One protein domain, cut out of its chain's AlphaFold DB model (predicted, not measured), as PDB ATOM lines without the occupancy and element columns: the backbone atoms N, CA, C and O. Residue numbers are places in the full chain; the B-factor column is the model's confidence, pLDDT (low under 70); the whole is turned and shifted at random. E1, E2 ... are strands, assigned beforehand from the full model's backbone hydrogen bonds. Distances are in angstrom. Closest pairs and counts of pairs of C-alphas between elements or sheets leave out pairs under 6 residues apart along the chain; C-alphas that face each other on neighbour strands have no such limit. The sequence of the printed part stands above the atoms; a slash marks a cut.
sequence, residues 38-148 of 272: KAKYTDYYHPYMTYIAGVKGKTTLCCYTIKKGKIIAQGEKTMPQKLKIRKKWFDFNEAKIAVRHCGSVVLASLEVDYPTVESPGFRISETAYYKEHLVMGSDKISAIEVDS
ATOM      1  N   LYS A  38     -52.362 -29.931 -38.638       89.12
ATOM      2  CA  LYS A  38     -51.086 -30.359 -38.044       89.12
ATOM      3  C   LYS A  38     -50.795 -29.681 -36.714       89.12
ATOM      4  O   LYS A  38     -50.085 -30.258 -35.899       89.12
ATOM      5  N   ALA A  39     -51.352 -28.496 -36.485       89.25
ATOM      6  CA  ALA A  39     -51.174 -27.760 -35.249       89.25
ATOM      7  C   ALA A  39     -52.398 -26.908 -34.917       89.25
ATOM      8  O   ALA A  39     -53.079 -26.378 -35.798       89.25
ATOM      9  N   LYS A  40     -52.634 -26.766 -33.615       89.19
ATOM     10  CA  LYS A  40     -53.700 -25.965 -33.030       89.19
ATOM     11  C   LYS A  40     -53.153 -25.238 -31.811       89.19
ATOM     12  O   LYS A  40     -52.438 -25.832 -31.008       89.19
ATOM     13  N   TYR A  41     -53.536 -23.979 -31.659       86.69
ATOM     14  CA  TYR A  41     -53.232 -23.171 -30.489       86.69
ATOM     15  C   TYR A  41     -54.464 -22.355 -30.097       86.69
ATOM     16  O   TYR A  41     -54.972 -21.577 -30.900       86.69
ATOM     17  N   THR A  42     -54.955 -22.529 -28.872       82.75
ATOM     18  CA  THR A  42     -56.002 -21.668 -28.306       82.75
ATOM     19  C   THR A  42     -55.333 -20.615 -27.442       82.75
ATOM     20  O   THR A  42     -54.560 -20.952 -26.545       82.75
ATOM     21  N   ASP A  43     -55.624 -19.348 -27.719       76.19
ATOM     22  CA  ASP A  43     -55.014 -18.240 -26.997       76.19
ATOM     23  C   ASP A  43     -55.493 -18.211 -25.547       76.19
ATOM     24  O   ASP A  43     -56.696 -18.153 -25.275       76.19
ATOM     25  N   TYR A  44     -54.550 -18.213 -24.612       71.88
ATOM     26  CA  TYR A  44     -54.875 -18.107 -23.197       71.88
ATOM     27  C   TYR A  44     -55.436 -16.722 -22.842       71.88
ATOM     28  O   TYR A  44     -56.377 -16.615 -22.055       71.88
ATOM     29  N   TYR A  45     -54.904 -15.658 -23.449       69.75
ATOM     30  CA  TYR A  45     -55.317 -14.276 -23.175       69.75
ATOM     31  C   TYR A  45     -56.617 -13.908 -23.894       69.75
ATOM     32  O   TYR A  45     -57.371 -13.034 -23.457       69.75
ATOM     33  N   HIS A  46     -56.920 -14.625 -24.973       73.69
ATOM     34  CA  HIS A  46     -58.149 -14.479 -25.732       73.69
ATOM     35  C   HIS A  46     -58.829 -15.844 -25.901       73.69
ATOM     36  O   HIS A  46     -58.817 -16.385 -27.001       73.69
ATOM     37  N   PRO A  47     -59.534 -16.373 -24.878       66.94
ATOM     38  CA  PRO A  47     -60.081 -17.746 -24.852       66.94
ATOM     39  C   PRO A  47     -61.235 -18.004 -25.843       66.94
ATOM     40  O   PRO A  47     -61.988 -18.974 -25.731       66.94
ATOM     41  N   TYR A  48     -61.436 -17.087 -26.784       79.81
ATOM     42  CA  TYR A  48     -62.351 -17.201 -27.911       79.81
ATOM     43  C   TYR A  48     -61.623 -17.200 -29.256       79.81
ATOM     44  O   TYR A  48     -62.314 -17.319 -30.265       79.81
ATOM     45  N   MET A  49     -60.299 -17.013 -29.261       87.06
ATOM     46  CA  MET A  49     -59.421 -17.075 -30.419       87.06
ATOM     47  C   MET A  49     -58.715 -18.425 -30.448       87.06
ATOM     48  O   MET A  49     -58.040 -18.819 -29.495       87.06
ATOM     49  N   THR A  50     -58.847 -19.104 -31.577       90.75
ATOM     50  CA  THR A  50     -58.139 -20.343 -31.855       90.75
ATOM     51  C   THR A  50     -57.456 -20.242 -33.202       90.75
ATOM     52  O   THR A  50     -58.035 -19.774 -34.181       90.75
ATOM     53  N   TYR A  51     -56.207 -20.676 -33.238       92.19
ATOM     54  CA  TYR A  51     -55.324 -20.600 -34.382       92.19
ATOM     55  C   TYR A  51     -55.016 -22.011 -34.852       92.19
ATOM     56  O   TYR A  51     -54.618 -22.868 -34.060       92.19
ATOM     57  N   ILE A  52     -55.220 -22.257 -36.140       92.44
ATOM     58  CA  ILE A  52     -55.062 -23.583 -36.733       92.44
ATOM     59  C   ILE A  52     -54.125 -23.482 -37.910       92.44
ATOM     60  O   ILE A  52     -54.297 -22.613 -38.762       92.44
ATOM     61  N   ALA A  53     -53.175 -24.406 -37.978       93.38
ATOM     62  CA  ALA A  53     -52.324 -24.576 -39.136       93.38
ATOM     63  C   ALA A  53     -52.334 -26.032 -39.609       93.38
ATOM     64  O   ALA A  53     -52.349 -26.986 -38.821       93.38
ATOM     65  N   GLY A  54     -52.324 -26.209 -40.922       92.56
ATOM     66  CA  GLY A  54     -52.342 -27.515 -41.557       92.56
ATOM     67  C   GLY A  54     -51.785 -27.473 -42.968       92.56
ATOM     68  O   GLY A  54     -51.303 -26.444 -43.436       92.56
ATOM     69  N   VAL A  55     -51.837 -28.617 -43.643       91.00
ATOM     70  CA  VAL A  55     -51.318 -28.772 -45.004       91.00
ATOM     71  C   VAL A  55     -52.439 -29.172 -45.948       91.00
ATOM     72  O   VAL A  55     -53.195 -30.103 -45.667       91.00
ATOM     73  N   LYS A  56     -52.511 -28.486 -47.086       89.38
ATOM     74  CA  LYS A  56     -53.360 -28.825 -48.229       89.38
ATOM     75  C   LYS A  56     -52.473 -29.291 -49.380       89.38
ATOM     76  O   LYS A  56     -51.511 -28.620 -49.763       89.38
ATOM     77  N   GLY A  57     -52.769 -30.462 -49.938       86.19
ATOM     78  CA  GLY A  57     -51.899 -31.091 -50.936       86.19
ATOM     79  C   GLY A  57     -50.532 -31.481 -50.356       86.19
ATOM     80  O   GLY A  57     -50.466 -32.043 -49.266       86.19
ATOM     81  N   LYS A  58     -49.442 -31.221 -51.095       85.44
ATOM     82  CA  LYS A  58     -48.083 -31.656 -50.709       85.44
ATOM     83  C   LYS A  58     -47.290 -30.632 -49.894       85.44
ATOM     84  O   LYS A  58     -46.543 -31.040 -49.019       85.44
ATOM     85  N   THR A  59     -47.406 -29.337 -50.195       91.44
ATOM     86  CA  THR A  59     -46.529 -28.304 -49.603       91.44
ATOM     87  C   THR A  59     -47.234 -26.993 -49.259       91.44
ATOM     88  O   THR A  59     -46.576 -26.010 -48.923       91.44
ATOM     89  N   THR A  60     -48.565 -26.926 -49.350       92.31
ATOM     90  CA  THR A  60     -49.286 -25.676 -49.071       92.31
ATOM     91  C   THR A  60     -49.666 -25.610 -47.605       92.31
ATOM     92  O   THR A  60     -50.552 -26.339 -47.157       92.31
ATOM     93  N   LEU A  61     -48.993 -24.724 -46.872       92.44
ATOM     94  CA  LEU A  61     -49.328 -24.384 -45.497       92.44
ATOM     95  C   LEU A  61     -50.588 -23.515 -45.503       92.44
ATOM     96  O   LEU A  61     -50.632 -22.489 -46.180       92.44
ATOM     97  N   CYS A  62     -51.605 -23.936 -44.765       92.62
ATOM     98  CA  CYS A  62     -52.871 -23.229 -44.617       92.62
ATOM     99  C   CYS A  62     -53.053 -22.849 -43.149       92.62
ATOM    100  O   CYS A  62     -52.850 -23.688 -42.267       92.62
ATOM    101  N   CYS A  63     -53.444 -21.605 -42.892       94.25
ATOM    102  CA  CYS A  63     -53.606 -21.054 -41.554       94.25
ATOM    103  C   CYS A  63     -54.951 -20.349 -41.405       94.25
ATOM    104  O   CYS A  63     -55.379 -19.626 -42.305       94.25
ATOM    105  N   TYR A  64     -55.575 -20.514 -40.240       92.38
ATOM    106  CA  TYR A  64     -56.863 -19.913 -39.903       92.38
ATOM    107  C   TYR A  64     -56.842 -19.313 -38.506       92.38
ATOM    108  O   TYR A  64     -56.403 -19.962 -37.555       92.38
ATOM    109  N   THR A  65     -57.406 -18.117 -38.384       93.12
ATOM    110  CA  THR A  65     -57.783 -17.531 -37.099       93.12
ATOM    111  C   THR A  65     -59.289 -17.669 -36.936       93.12
ATOM    112  O   THR A  65     -60.067 -17.202 -37.774       93.12
ATOM    113  N   ILE A  66     -59.708 -18.314 -35.854       90.19
ATOM    114  CA  ILE A  66     -61.102 -18.608 -35.542       90.19
ATOM    115  C   ILE A  66     -61.494 -17.836 -34.293       90.19
ATOM    116  O   ILE A  66     -60.877 -17.992 -33.245       90.19
ATOM    117  N   LYS A  67     -62.568 -17.049 -34.382       89.19
ATOM    118  CA  LYS A  67     -63.167 -16.351 -33.245       89.19
ATOM    119  C   LYS A  67     -64.585 -16.832 -33.018       89.19
ATOM    120  O   LYS A  67     -65.435 -16.691 -33.895       89.19
ATOM    121  N   LYS A  68     -64.861 -17.374 -31.827       86.00
ATOM    122  CA  LYS A  68     -66.195 -17.900 -31.461       86.00
ATOM    123  C   LYS A  68     -66.755 -18.869 -32.524       86.00
ATOM    124  O   LYS A  68     -67.907 -18.750 -32.933       86.00
ATOM    125  N   GLY A  69     -65.912 -19.781 -33.013       82.38
ATOM    126  CA  GLY A  69     -66.283 -20.788 -34.014       82.38
ATOM    127  C   GLY A  69     -66.391 -20.285 -35.459       82.38
ATOM    128  O   GLY A  69     -66.691 -21.081 -36.342       82.38
ATOM    129  N   LYS A  70     -66.137 -18.997 -35.732       86.31
ATOM    130  CA  LYS A  70     -66.120 -18.436 -37.091       86.31
ATOM    131  C   LYS A  70     -64.696 -18.140 -37.536       86.31
ATOM    132  O   LYS A  70     -63.944 -17.527 -36.782       86.31
ATOM    133  N   ILE A  71     -64.346 -18.527 -38.759       89.81
ATOM    134  CA  ILE A  71     -63.093 -18.107 -39.396       89.81
ATOM    135  C   ILE A  71     -63.181 -16.599 -39.639       89.81
ATOM    136  O   ILE A  71     -64.117 -16.134 -40.289       89.81
ATOM    137  N   ILE A  72     -62.234 -15.845 -39.086       92.06
ATOM    138  CA  ILE A  72     -62.146 -14.386 -39.251       92.06
ATOM    139  C   ILE A  72     -60.927 -13.961 -40.070       92.06
ATOM    140  O   ILE A  72     -60.938 -12.881 -40.645       92.06
ATOM    141  N   ALA A  73     -59.919 -14.827 -40.173       92.56
ATOM    142  CA  ALA A  73     -58.791 -14.660 -41.077       92.56
ATOM    143  C   ALA A  73     -58.354 -16.025 -41.608       92.56
ATOM    144  O   ALA A  73     -58.416 -17.032 -40.896       92.56
ATOM    145  N   GLN A  74     -57.897 -16.048 -42.856       93.00
ATOM    146  CA  GLN A  74     -57.339 -17.229 -43.501       93.00
ATOM    147  C   GLN A  74     -56.168 -16.839 -44.398       93.00
ATOM    148  O   GLN A  74     -56.128 -15.727 -44.926       93.00
ATOM    149  N   GLY A  75     -55.224 -17.754 -44.571       90.81
ATOM    150  CA  GLY A  75     -54.090 -17.567 -45.462       90.81
ATOM    151  C   GLY A  75     -53.515 -18.895 -45.901       90.81
ATOM    152  O   GLY A  75     -53.478 -19.856 -45.133       90.81
ATOM    153  N   GLU A  76     -53.050 -18.929 -47.141       91.50
ATOM    154  CA  GLU A  76     -52.347 -20.066 -47.715       91.50
ATOM    155  C   GLU A  76     -50.980 -19.594 -48.220       91.50
ATOM    156  O   GLU A  76     -50.846 -18.499 -48.775       91.50
ATOM    157  N   LYS A  77     -49.956 -20.424 -48.034       92.50
ATOM    158  CA  LYS A  77     -48.616 -20.201 -48.577       92.50
ATOM    159  C   LYS A  77     -48.052 -21.525 -49.067       92.50
ATOM    160  O   LYS A  77     -47.869 -22.469 -48.298       92.50
ATOM    161  N   THR A  78     -47.780 -21.600 -50.365       93.75
ATOM    162  CA  THR A  78     -47.102 -22.752 -50.961       93.75
ATOM    163  C   THR A  78     -45.614 -22.686 -50.657       93.75
ATOM    164  O   THR A  78     -44.940 -21.730 -51.039       93.75
ATOM    165  N   MET A  79     -45.120 -23.718 -49.978       93.00
ATOM    166  CA  MET A  79     -43.724 -23.844 -49.581       93.00
ATOM    167  C   MET A  79     -42.937 -24.676 -50.605       93.00
ATOM    168  O   MET A  79     -43.523 -25.508 -51.316       93.00
ATOM    169  N   PRO A  80     -41.606 -24.502 -50.686       94.31
ATOM    170  CA  PRO A  80     -40.750 -25.390 -51.464       94.31
ATOM    171  C   PRO A  80     -40.818 -26.838 -50.956       94.31
ATOM    172  O   PRO A  80     -40.966 -27.079 -49.761       94.31
ATOM    173  N   GLN A  81     -40.636 -27.815 -51.851       93.81
ATOM    174  CA  GLN A  81     -40.543 -29.232 -51.458       93.81
ATOM    175  C   GLN A  81     -39.305 -29.525 -50.601       93.81
ATOM    176  O   GLN A  81     -39.361 -30.380 -49.721       93.81
ATOM    177  N   LYS A  82     -38.206 -28.807 -50.855       96.25
ATOM    178  CA  LYS A  82     -36.958 -28.874 -50.093       96.25
ATOM    179  C   LYS A  82     -36.745 -27.556 -49.357       96.25
ATOM    180  O   LYS A  82     -36.635 -26.501 -49.980       96.25
ATOM    181  N   LEU A  83     -36.658 -27.625 -48.037       94.00
ATOM    182  CA  LEU A  83     -36.478 -26.489 -47.145       94.00
ATOM    183  C   LEU A  83     -34.994 -26.352 -46.805       94.00
ATOM    184  O   LEU A  83     -34.404 -27.245 -46.194       94.00
ATOM    185  N   LYS A  84     -34.377 -25.234 -47.194       94.06
ATOM    186  CA  LYS A  84     -33.025 -24.900 -46.733       94.06
ATOM    187  C   LYS A  84     -33.127 -24.273 -45.352       94.06
ATOM    188  O   LYS A  84     -33.627 -23.158 -45.225       94.06
ATOM    189  N   ILE A  85     -32.647 -24.984 -44.340       91.19
ATOM    190  CA  ILE A  85     -32.603 -24.503 -42.960       91.19
ATOM    191  C   ILE A  85     -31.138 -24.458 -42.556       91.19
ATOM    192  O   ILE A  85     -30.447 -25.481 -42.504       91.19
ATOM    193  N   ARG A  86     -30.639 -23.240 -42.328       88.00
ATOM    194  CA  ARG A  86     -29.209 -22.967 -42.139       88.00
ATOM    195  C   ARG A  86     -28.392 -23.545 -43.308       88.00
ATOM    196  O   ARG A  86     -28.522 -23.090 -44.444       88.00
ATOM    197  N   LYS A  87     -27.551 -24.551 -43.050       88.88
ATOM    198  CA  LYS A  87     -26.671 -25.178 -44.052       88.88
ATOM    199  C   LYS A  87     -27.201 -26.513 -44.598       88.88
ATOM    200  O   LYS A  87     -26.587 -27.045 -45.517       88.88
ATOM    201  N   LYS A  88     -28.303 -27.052 -44.062       91.00
ATOM    202  CA  LYS A  88     -28.848 -28.367 -44.440       91.00
ATOM    203  C   LYS A  88     -30.172 -28.226 -45.203       91.00
ATOM    204  O   LYS A  88     -30.877 -27.224 -45.074       91.00
ATOM    205  N   TRP A  89     -30.477 -29.233 -46.014       94.62
ATOM    206  CA  TRP A  89     -31.738 -29.355 -46.743       94.62
ATOM    207  C   TRP A  89     -32.606 -30.417 -46.081       94.62
ATOM    208  O   TRP A  89     -32.111 -31.500 -45.786       94.62
ATOM    209  N   PHE A  90     -33.881 -30.101 -45.902       94.06
ATOM    210  CA  PHE A  90     -34.889 -30.990 -45.328       94.06
ATOM    211  C   PHE A  90     -36.044 -31.141 -46.308       94.06
ATOM    212  O   PHE A  90     -36.349 -30.206 -47.055       94.06
ATOM    213  N   ASP A  91     -36.698 -32.296 -46.321       94.31
ATOM    214  CA  ASP A  91     -37.969 -32.425 -47.028       94.31
ATOM    215  C   ASP A  91     -39.078 -31.691 -46.271       94.31
ATOM    216  O   ASP A  91     -39.137 -31.724 -45.045       94.31
ATOM    217  N   PHE A  92     -40.006 -31.060 -46.994       92.88
ATOM    218  CA  PHE A  92     -41.160 -30.396 -46.374       92.88
ATOM    219  C   PHE A  92     -41.936 -31.340 -45.441       92.88
ATOM    220  O   PHE A  92     -42.381 -30.934 -44.373       92.88
ATOM    221  N   ASN A  93     -42.053 -32.616 -45.817       88.62
ATOM    222  CA  ASN A  93     -42.762 -33.626 -45.030       88.62
ATOM    223  C   ASN A  93     -42.039 -34.018 -43.729       88.62
ATOM    224  O   ASN A  93     -42.666 -34.617 -42.858       88.62
ATOM    225  N   GLU A  94     -40.747 -33.707 -43.596       89.50
ATOM    226  CA  GLU A  94     -39.989 -33.898 -42.353       89.50
ATOM    227  C   GLU A  94     -40.239 -32.759 -41.357       89.50
ATOM    228  O   GLU A  94     -40.014 -32.926 -40.156       89.50
ATOM    229  N   ALA A  95     -40.711 -31.603 -41.836       92.50
ATOM    230  CA  ALA A  95     -40.994 -30.462 -40.988       92.50
ATOM    231  C   ALA A  95     -42.298 -30.654 -40.206       92.50
ATOM    232  O   ALA A  95     -43.344 -31.043 -40.735       92.50
ATOM    233  N   LYS A  96     -42.245 -30.316 -38.920       93.88
ATOM    234  CA  LYS A  96     -43.425 -30.123 -38.084       93.88
ATOM    235  C   LYS A  96     -43.940 -28.703 -38.286       93.88
ATOM    236  O   LYS A  96     -43.178 -27.788 -38.586       93.88
ATOM    237  N   ILE A  97     -45.242 -28.518 -38.107       94.31
ATOM    238  CA  ILE A  97     -45.841 -27.187 -38.043       94.31
ATOM    239  C   ILE A  97     -46.035 -26.857 -36.570       94.31
ATOM    240  O   ILE A  97     -46.685 -27.616 -35.856       94.31
ATOM    241  N   ALA A  98     -45.498 -25.726 -36.131       92.94
ATOM    242  CA  ALA A  98     -45.710 -25.189 -34.797       92.94
ATOM    243  C   ALA A  98     -46.573 -23.933 -34.884       92.94
ATOM    244  O   ALA A  98     -46.273 -23.030 -35.665       92.94
ATOM    245  N   VAL A  99     -47.619 -23.864 -34.057       94.06
ATOM    246  CA  VAL A  99     -48.401 -22.642 -33.840       94.06
ATOM    247  C   VAL A  99     -48.169 -22.187 -32.411       94.06
ATOM    248  O   VAL A  99     -48.421 -22.946 -31.476       94.06
ATOM    249  N   ARG A 100     -47.658 -20.968 -32.235       90.56
ATOM    250  CA  ARG A 100     -47.306 -20.445 -30.911       90.56
ATOM    251  C   ARG A 100     -47.497 -18.944 -30.809       90.56
ATOM    252  O   ARG A 100     -47.339 -18.216 -31.787       90.56
ATOM    253  N   HIS A 101     -47.763 -18.492 -29.594       90.31
ATOM    254  CA  HIS A 101     -47.707 -17.081 -29.249       90.31
ATOM    255  C   HIS A 101     -46.250 -16.601 -29.222       90.31
ATOM    256  O   HIS A 101     -45.382 -17.249 -28.635       90.31
ATOM    257  N   CYS A 102     -45.978 -15.475 -29.871       89.75
ATOM    258  CA  CYS A 102     -44.669 -14.848 -29.965       89.75
ATOM    259  C   CYS A 102     -44.820 -13.342 -29.733       89.75
ATOM    260  O   CYS A 102     -45.219 -12.593 -30.624       89.75
ATOM    261  N   GLY A 103     -44.522 -12.902 -28.509       89.00
ATOM    262  CA  GLY A 103     -44.684 -11.506 -28.111       89.00
ATOM    263  C   GLY A 103     -46.134 -11.038 -28.251       89.00
ATOM    264  O   GLY A 103     -46.976 -11.502 -27.501       89.00
ATOM    265  N   SER A 104     -46.421 -10.128 -29.178       88.75
ATOM    266  CA  SER A 104     -47.753  -9.544 -29.398       88.75
ATOM    267  C   SER A 104     -48.615 -10.286 -30.429       88.75
ATOM    268  O   SER A 104     -49.706  -9.813 -30.744       88.75
ATOM    269  N   VAL A 105     -48.132 -11.388 -31.020       92.19
ATOM    270  CA  VAL A 105     -48.815 -12.074 -32.136       92.19
ATOM    271  C   VAL A 105     -48.761 -13.594 -32.004       92.19
ATOM    272  O   VAL A 105     -47.972 -14.133 -31.232       92.19
ATOM    273  N   VAL A 106     -49.553 -14.306 -32.806       93.50
ATOM    274  CA  VAL A 106     -49.436 -15.762 -32.982       93.50
ATOM    275  C   VAL A 106     -48.804 -16.071 -34.333       93.50
ATOM    276  O   VAL A 106     -49.132 -15.446 -35.339       93.50
ATOM    277  N   LEU A 107     -47.881 -17.030 -34.355       94.19
ATOM    278  CA  LEU A 107     -47.146 -17.449 -35.544       94.19
ATOM    279  C   LEU A 107     -47.397 -18.921 -35.841       94.19
ATOM    280  O   LEU A 107     -47.324 -19.746 -34.930       94.19
ATOM    281  N   ALA A 108     -47.566 -19.250 -37.119       95.31
ATOM    282  CA  ALA A 108     -47.345 -20.591 -37.641       95.31
ATOM    283  C   ALA A 108     -45.959 -20.667 -38.298       95.31
ATOM    284  O   ALA A 108     -45.601 -19.821 -39.118       95.31
ATOM    285  N   SER A 109     -45.168 -21.668 -37.918       94.31
ATOM    286  CA  SER A 109     -43.790 -21.870 -38.385       94.31
ATOM    287  C   SER A 109     -43.553 -23.328 -38.759       94.31
ATOM    288  O   SER A 109     -44.133 -24.222 -38.144       94.31
ATOM    289  N   LEU A 110     -42.670 -23.566 -39.728       94.75
ATOM    290  CA  LEU A 110     -42.137 -24.899 -40.003       94.75
ATOM    291  C   LEU A 110     -40.865 -25.110 -39.188       94.75
ATOM    292  O   LEU A 110     -39.966 -24.268 -39.216       94.75
ATOM    293  N   GLU A 111     -40.790 -26.228 -38.477       93.50
ATOM    294  CA  GLU A 111     -39.657 -26.585 -37.629       93.50
ATOM    295  C   GLU A 111     -39.155 -27.996 -37.931       93.50
ATOM    296  O   GLU A 111     -39.931 -28.904 -38.230       93.50
ATOM    297  N   VAL A 112     -37.843 -28.183 -37.851       93.12
ATOM    298  CA  VAL A 112     -37.184 -29.476 -38.052       93.12
ATOM    299  C   VAL A 112     -36.309 -29.812 -36.858       93.12
ATOM    300  O   VAL A 112     -35.822 -28.931 -36.146       93.12
ATOM    301  N   ASP A 113     -36.083 -31.107 -36.676       91.31
ATOM    302  CA  ASP A 113     -35.074 -31.612 -35.759       91.31
ATOM    303  C   ASP A 113     -33.690 -31.508 -36.417       91.31
ATOM    304  O   ASP A 113     -33.321 -32.340 -37.250       91.31
ATOM    305  N   TYR A 114     -32.945 -30.447 -36.103       89.81
ATOM    306  CA  TYR A 114     -31.670 -30.124 -36.736       89.81
ATOM    307  C   TYR A 114     -30.509 -30.800 -35.994       89.81
ATOM    308  O   TYR A 114     -30.192 -30.382 -34.879       89.81
ATOM    309  N   PRO A 115     -29.819 -31.793 -36.589       87.12
ATOM    310  CA  PRO A 115     -28.708 -32.464 -35.926       87.12
ATOM    311  C   PRO A 115     -27.516 -31.514 -35.774       87.12
ATOM    312  O   PRO A 115     -26.954 -31.053 -36.779       87.12
ATOM    313  N   THR A 116     -27.139 -31.244 -34.522       86.19
ATOM    314  CA  THR A 116     -25.983 -30.423 -34.123       86.19
ATOM    315  C   THR A 116     -24.740 -31.273 -33.879       86.19
ATOM    316  O   THR A 116     -23.634 -30.822 -34.173       86.19
ATOM    317  N   VAL A 117     -24.920 -32.516 -33.421       84.19
ATOM    318  CA  VAL A 117     -23.860 -33.520 -33.272       84.19
ATOM    319  C   VAL A 117     -24.349 -34.838 -33.856       84.19
ATOM    320  O   VAL A 117     -25.437 -35.304 -33.519       84.19
ATOM    321  N   GLU A 118     -23.533 -35.448 -34.713       77.06
ATOM    322  CA  GLU A 118     -23.809 -36.745 -35.330       77.06
ATOM    323  C   GLU A 118     -22.572 -37.638 -35.198       77.06
ATOM    324  O   GLU A 118     -21.483 -37.304 -35.665       77.06
ATOM    325  N   SER A 119     -22.718 -38.763 -34.500       76.25
ATOM    326  CA  SER A 119     -21.695 -39.800 -34.337       76.25
ATOM    327  C   SER A 119     -22.364 -41.181 -34.357       76.25
ATOM    328  O   SER A 119     -23.567 -41.274 -34.100       76.25
ATOM    329  N   PRO A 120     -21.643 -42.275 -34.665       81.75
ATOM    330  CA  PRO A 120     -22.232 -43.613 -34.648       81.75
ATOM    331  C   PRO A 120     -22.895 -43.914 -33.293       81.75
ATOM    332  O   PRO A 120     -22.232 -43.916 -32.261       81.75
ATOM    333  N   GLY A 121     -24.215 -44.129 -33.297       81.31
ATOM    334  CA  GLY A 121     -25.007 -44.420 -32.093       81.31
ATOM    335  C   GLY A 121     -25.411 -43.208 -31.239       81.31
ATOM    336  O   GLY A 121     -26.074 -43.398 -30.223       81.31
ATOM    337  N   PHE A 122     -25.062 -41.977 -31.633       81.19
ATOM    338  CA  PHE A 122     -25.373 -40.775 -30.858       81.19
ATOM    339  C   PHE A 122     -25.735 -39.586 -31.750       81.19
ATOM    340  O   PHE A 122     -24.976 -39.189 -32.637       81.19
ATOM    341  N   ARG A 123     -26.897 -38.985 -31.486       83.00
ATOM    342  CA  ARG A 123     -27.375 -37.790 -32.179       83.00
ATOM    343  C   ARG A 123     -27.912 -36.795 -31.163       83.00
ATOM    344  O   ARG A 123     -28.822 -37.123 -30.406       83.00
ATOM    345  N   ILE A 124     -27.367 -35.582 -31.189       86.50
ATOM    346  CA  ILE A 124     -27.980 -34.419 -30.546       86.50
ATOM    347  C   ILE A 124     -28.573 -33.575 -31.657       86.50
ATOM    348  O   ILE A 124     -27.904 -33.268 -32.648       86.50
ATOM    349  N   SER A 125     -29.820 -33.183 -31.464       88.19
ATOM    350  CA  SER A 125     -30.498 -32.250 -32.337       88.19
ATOM    351  C   SER A 125     -31.055 -31.080 -31.539       88.19
ATOM    352  O   SER A 125     -31.302 -31.189 -30.338       88.19
ATOM    353  N   GLU A 126     -31.286 -29.973 -32.229       90.62
ATOM    354  CA  GLU A 126     -32.047 -28.841 -31.715       90.62
ATOM    355  C   GLU A 126     -33.154 -28.457 -32.695       90.62
ATOM    356  O   GLU A 126     -33.082 -28.739 -33.892       90.62
ATOM    357  N   THR A 127     -34.185 -27.779 -32.203       90.62
ATOM    358  CA  THR A 127     -35.238 -27.252 -33.070       90.62
ATOM    359  C   THR A 127     -34.691 -26.104 -33.912       90.62
ATOM    360  O   THR A 127     -34.212 -25.104 -33.377       90.62
ATOM    361  N   ALA A 128     -34.801 -26.220 -35.233       90.88
ATOM    362  CA  ALA A 128     -34.496 -25.132 -36.155       90.88
ATOM    363  C   ALA A 128     -35.714 -24.800 -37.015       90.88
ATOM    364  O   ALA A 128     -36.478 -25.686 -37.397       90.88
ATOM    365  N   TYR A 129     -35.873 -23.520 -37.336       92.00
ATOM    366  CA  TYR A 129     -37.020 -23.018 -38.081       92.00
ATOM    367  C   TYR A 129     -36.676 -22.774 -39.544       92.00
ATOM    368  O   TYR A 129     -35.562 -22.370 -39.883       92.00
ATOM    369  N   TYR A 130     -37.653 -23.004 -40.414       94.44
ATOM    370  CA  TYR A 130     -37.629 -22.430 -41.749       94.44
ATOM    371  C   TYR A 130     -37.935 -20.935 -41.668       94.44
ATOM    372  O   TYR A 130     -38.797 -20.523 -40.900       94.44
ATOM    373  N   LYS A 131     -37.242 -20.150 -42.492       92.56
ATOM    374  CA  LYS A 131     -37.272 -18.686 -42.457       92.56
ATOM    375  C   LYS A 131     -38.629 -18.056 -42.778       92.56
ATOM    376  O   LYS A 131     -38.853 -16.906 -42.425       92.56
ATOM    377  N   GLU A 132     -39.514 -18.744 -43.501       93.88
ATOM    378  CA  GLU A 132     -40.852 -18.215 -43.791       93.88
ATOM    379  C   GLU A 132     -41.825 -18.583 -42.663       93.88
ATOM    380  O   GLU A 132     -42.071 -19.761 -42.388       93.88
ATOM    381  N   HIS A 133     -42.421 -17.559 -42.055       93.81
ATOM    382  CA  HIS A 133     -43.405 -17.670 -40.981       93.81
ATOM    383  C   HIS A 133     -44.721 -17.016 -41.403       93.81
ATOM    384  O   HIS A 133     -44.721 -16.017 -42.123       93.81
ATOM    385  N   LEU A 134     -45.847 -17.546 -40.925       95.38
ATOM    386  CA  LEU A 134     -47.161 -16.936 -41.119       95.38
ATOM    387  C   LEU A 134     -47.638 -16.303 -39.814       95.38
ATOM    388  O   LEU A 134     -47.896 -16.998 -38.833       95.38
ATOM    389  N   VAL A 135     -47.776 -14.981 -39.815       95.38
ATOM    390  CA  VAL A 135     -48.377 -14.218 -38.727       95.38
ATOM    391  C   VAL A 135     -49.886 -14.344 -38.801       95.38
ATOM    392  O   VAL A 135     -50.506 -13.976 -39.801       95.38
ATOM    393  N   MET A 136     -50.474 -14.875 -37.735       94.00
ATOM    394  CA  MET A 136     -51.891 -15.180 -37.649       94.00
ATOM    395  C   MET A 136     -52.646 -14.030 -36.985       94.00
ATOM    396  O   MET A 136     -52.851 -14.016 -35.774       94.00
ATOM    397  N   GLY A 137     -53.017 -13.033 -37.789       89.12
ATOM    398  CA  GLY A 137     -53.769 -11.863 -37.342       89.12
ATOM    399  C   GLY A 137     -55.269 -12.118 -37.204       89.12
ATOM    400  O   GLY A 137     -55.788 -13.195 -37.514       89.12
ATOM    401  N   SER A 138     -55.982 -11.098 -36.722       85.56
ATOM    402  CA  SER A 138     -57.438 -11.149 -36.528       85.56
ATOM    403  C   SER A 138     -58.248 -10.840 -37.792       85.56
ATOM    404  O   SER A 138     -59.416 -11.195 -37.879       85.56
ATOM    405  N   ASP A 139     -57.631 -10.177 -38.761       86.12
ATOM    406  CA  ASP A 139     -58.221  -9.711 -40.017       86.12
ATOM    407  C   ASP A 139     -57.545 -10.355 -41.234       86.12
ATOM    408  O   ASP A 139     -58.193 -10.633 -42.242       86.12
ATOM    409  N   LYS A 140     -56.243 -10.639 -41.130       91.44
ATOM    410  CA  LYS A 140     -55.461 -11.271 -42.192       91.44
ATOM    411  C   LYS A 140     -54.360 -12.176 -41.652       91.44
ATOM    412  O   LYS A 140     -53.900 -12.028 -40.522       91.44
ATOM    413  N   ILE A 141     -53.908 -13.087 -42.507       93.62
ATOM    414  CA  ILE A 141     -52.679 -13.855 -42.304       93.62
ATOM    415  C   ILE A 141     -51.596 -13.234 -43.186       93.62
ATOM    416  O   ILE A 141     -51.840 -12.962 -44.362       93.62
ATOM    417  N   SER A 142     -50.412 -12.969 -42.637       94.75
ATOM    418  CA  SER A 142     -49.311 -12.323 -43.367       94.75
ATOM    419  C   SER A 142     -48.040 -13.154 -43.295       94.75
ATOM    420  O   SER A 142     -47.736 -13.727 -42.256       94.75
ATOM    421  N   ALA A 143     -47.304 -13.241 -44.401       93.19
ATOM    422  CA  ALA A 143     -46.036 -13.956 -44.444       93.19
ATOM    423  C   ALA A 143     -44.881 -13.007 -44.118       93.19
ATOM    424  O   ALA A 143     -44.808 -11.911 -44.671       93.19
ATOM    425  N   ILE A 144     -43.967 -13.456 -43.265       93.44
ATOM    426  CA  ILE A 144     -42.702 -12.774 -42.991       93.44
ATOM    427  C   ILE A 144     -41.541 -13.739 -43.196       93.44
ATOM    428  O   ILE A 144     -41.683 -14.946 -43.001       93.44
ATOM    429  N   GLU A 145     -40.389 -13.198 -43.576       91.94
ATOM    430  CA  GLU A 145     -39.166 -13.966 -43.785       91.94
ATOM    431  C   GLU A 145     -38.089 -13.528 -42.788       91.94
ATOM    432  O   GLU A 145     -37.539 -12.430 -42.909       91.94
ATOM    433  N   VAL A 146     -37.805 -14.373 -41.795       88.69
ATOM    434  CA  VAL A 146     -36.810 -14.155 -40.735       88.69
ATOM    435  C   VAL A 146     -36.223 -15.509 -40.338       88.69
ATOM    436  O   VAL A 146     -36.970 -16.429 -40.059       88.69
ATOM    437  N   ASP A 147     -34.898 -15.658 -40.286       83.19
ATOM    438  CA  ASP A 147     -34.277 -16.971 -40.021       83.19
ATOM    439  C   ASP A 147     -34.592 -17.539 -38.629       83.19
ATOM    440  O   ASP A 147     -34.570 -18.753 -38.419       83.19
ATOM    441  N   SER A 148     -34.847 -16.666 -37.657       82.62
ATOM    442  CA  SER A 148     -35.256 -17.059 -36.318       82.62
ATOM    443  C   SER A 148     -35.948 -15.897 -35.617       82.62
ATOM    444  O   SER A 148     -35.589 -14.742 -35.825       82.62
TER     445      SER A 148
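This is residues 38 to 148 of the 272 residues of an uncharacterized protein of Capnocytophaga ochracea (UniProt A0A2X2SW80). Two four-stranded sheets, E1 to E4 and E7 to E10, lie face to face as a sandwich with their strands crossed, and the turn end of the long hairpin E8 and E9 reaches past it as a two-stranded arm. The small hairpin E5 and E6 packs on the second sheet near the base of that arm, and the bends in E8 and E9 turn their strands from the sandwich into the arm. The printed part has 111 residues with ten named strands, E1 to E10 in turn, and no named helix, so its class is all strand; the sheets run in the orders E1 E2 E3 E4, E7 E8 E9 E10 and E5 E6, each antiparallel throughout. The whole is compact, with a radius of gyration of the C-alphas of 15.0 A, yet elongated in outline, with spans of 51 by 28 by 21 A.

Begin with E1, residues 38 to 42, E2, residues 49 to 56, E3, residues 60 to 67, and E4, residues 70 to 78. They form a meander, each strand the antiparallel neighbour of the one before, and the sheet is strongly twisted. Look at N 41 and O 51, 2.9 A, between E1 and E2; at N 52 and O 64, 2.9 A, between E2 and E3; and at N 63 and O 75, 2.8 A, between E3 and E4, each within hydrogen-bond range. Next come E5, residues 82 to 85, and E6, residues 88 to 91, a hairpin with N 83 and O 90 at 2.8 A. The second meander is E7, residues 96 to 102, E8, residues 105 to 119, E9, residues 122 to 136, and E10, residues 141 to 145, also strongly twisted. Here find N 98 and O 109 at 2.9 A between E7 and E8, N 112 and O 128 at 2.9 A between E8 and E9, and N 135 and O 142 at 2.7 A between E9 and E10. The sheets form a stack of sheets, face to face in turn. The strands of E1 to E4 stand at 48 degrees to those of E7 to E10, and the facing parts are 9.1 A centre to centre. Among the closest C-alphas across this gap are Tyr 41 of E1 and Val 99 of E7, 5.9 A, and Gly 75 of E4 and Ile 141 of E10, 5.1 A. The strands of E5 and E6 stand at 74 degrees to those of E7 to E10; the closest C-alphas of E5 and E9 are those of Ile 85 and Tyr 130, 5.6 A. E1 and E4 are apart, and so are E7 and E10.

Find C-alpha 38 at (-51.086, -30.359, -38.044), where E1 begins; it runs 13.9 A to C-alpha 42. E2 covers 22.2 A, E3 23.0 A, and E4 23.9 A with a bend of 56 degrees at residue 73. E5 and E6 are short, and E7 spans 17.3 A. E8 runs 38.8 A from C-alpha 105 to C-alpha 119 at (-21.695, -39.800, -34.337), bending by 60 degrees at residue 108. E9 comes back over 37.5 A, bending by 65 degrees at residue 132. E10 ends at C-alpha 145, (-39.166, -13.966, -43.785).

The two C-alphas farthest apart are those of Lys 68 and Pro 120, 51.0 A. The printed part has no cut and no long link; E1 to E2 is a short link and the others are tight. The mean pLDDT of the printed part is 89.5, and residues 45 and 47 are under 70.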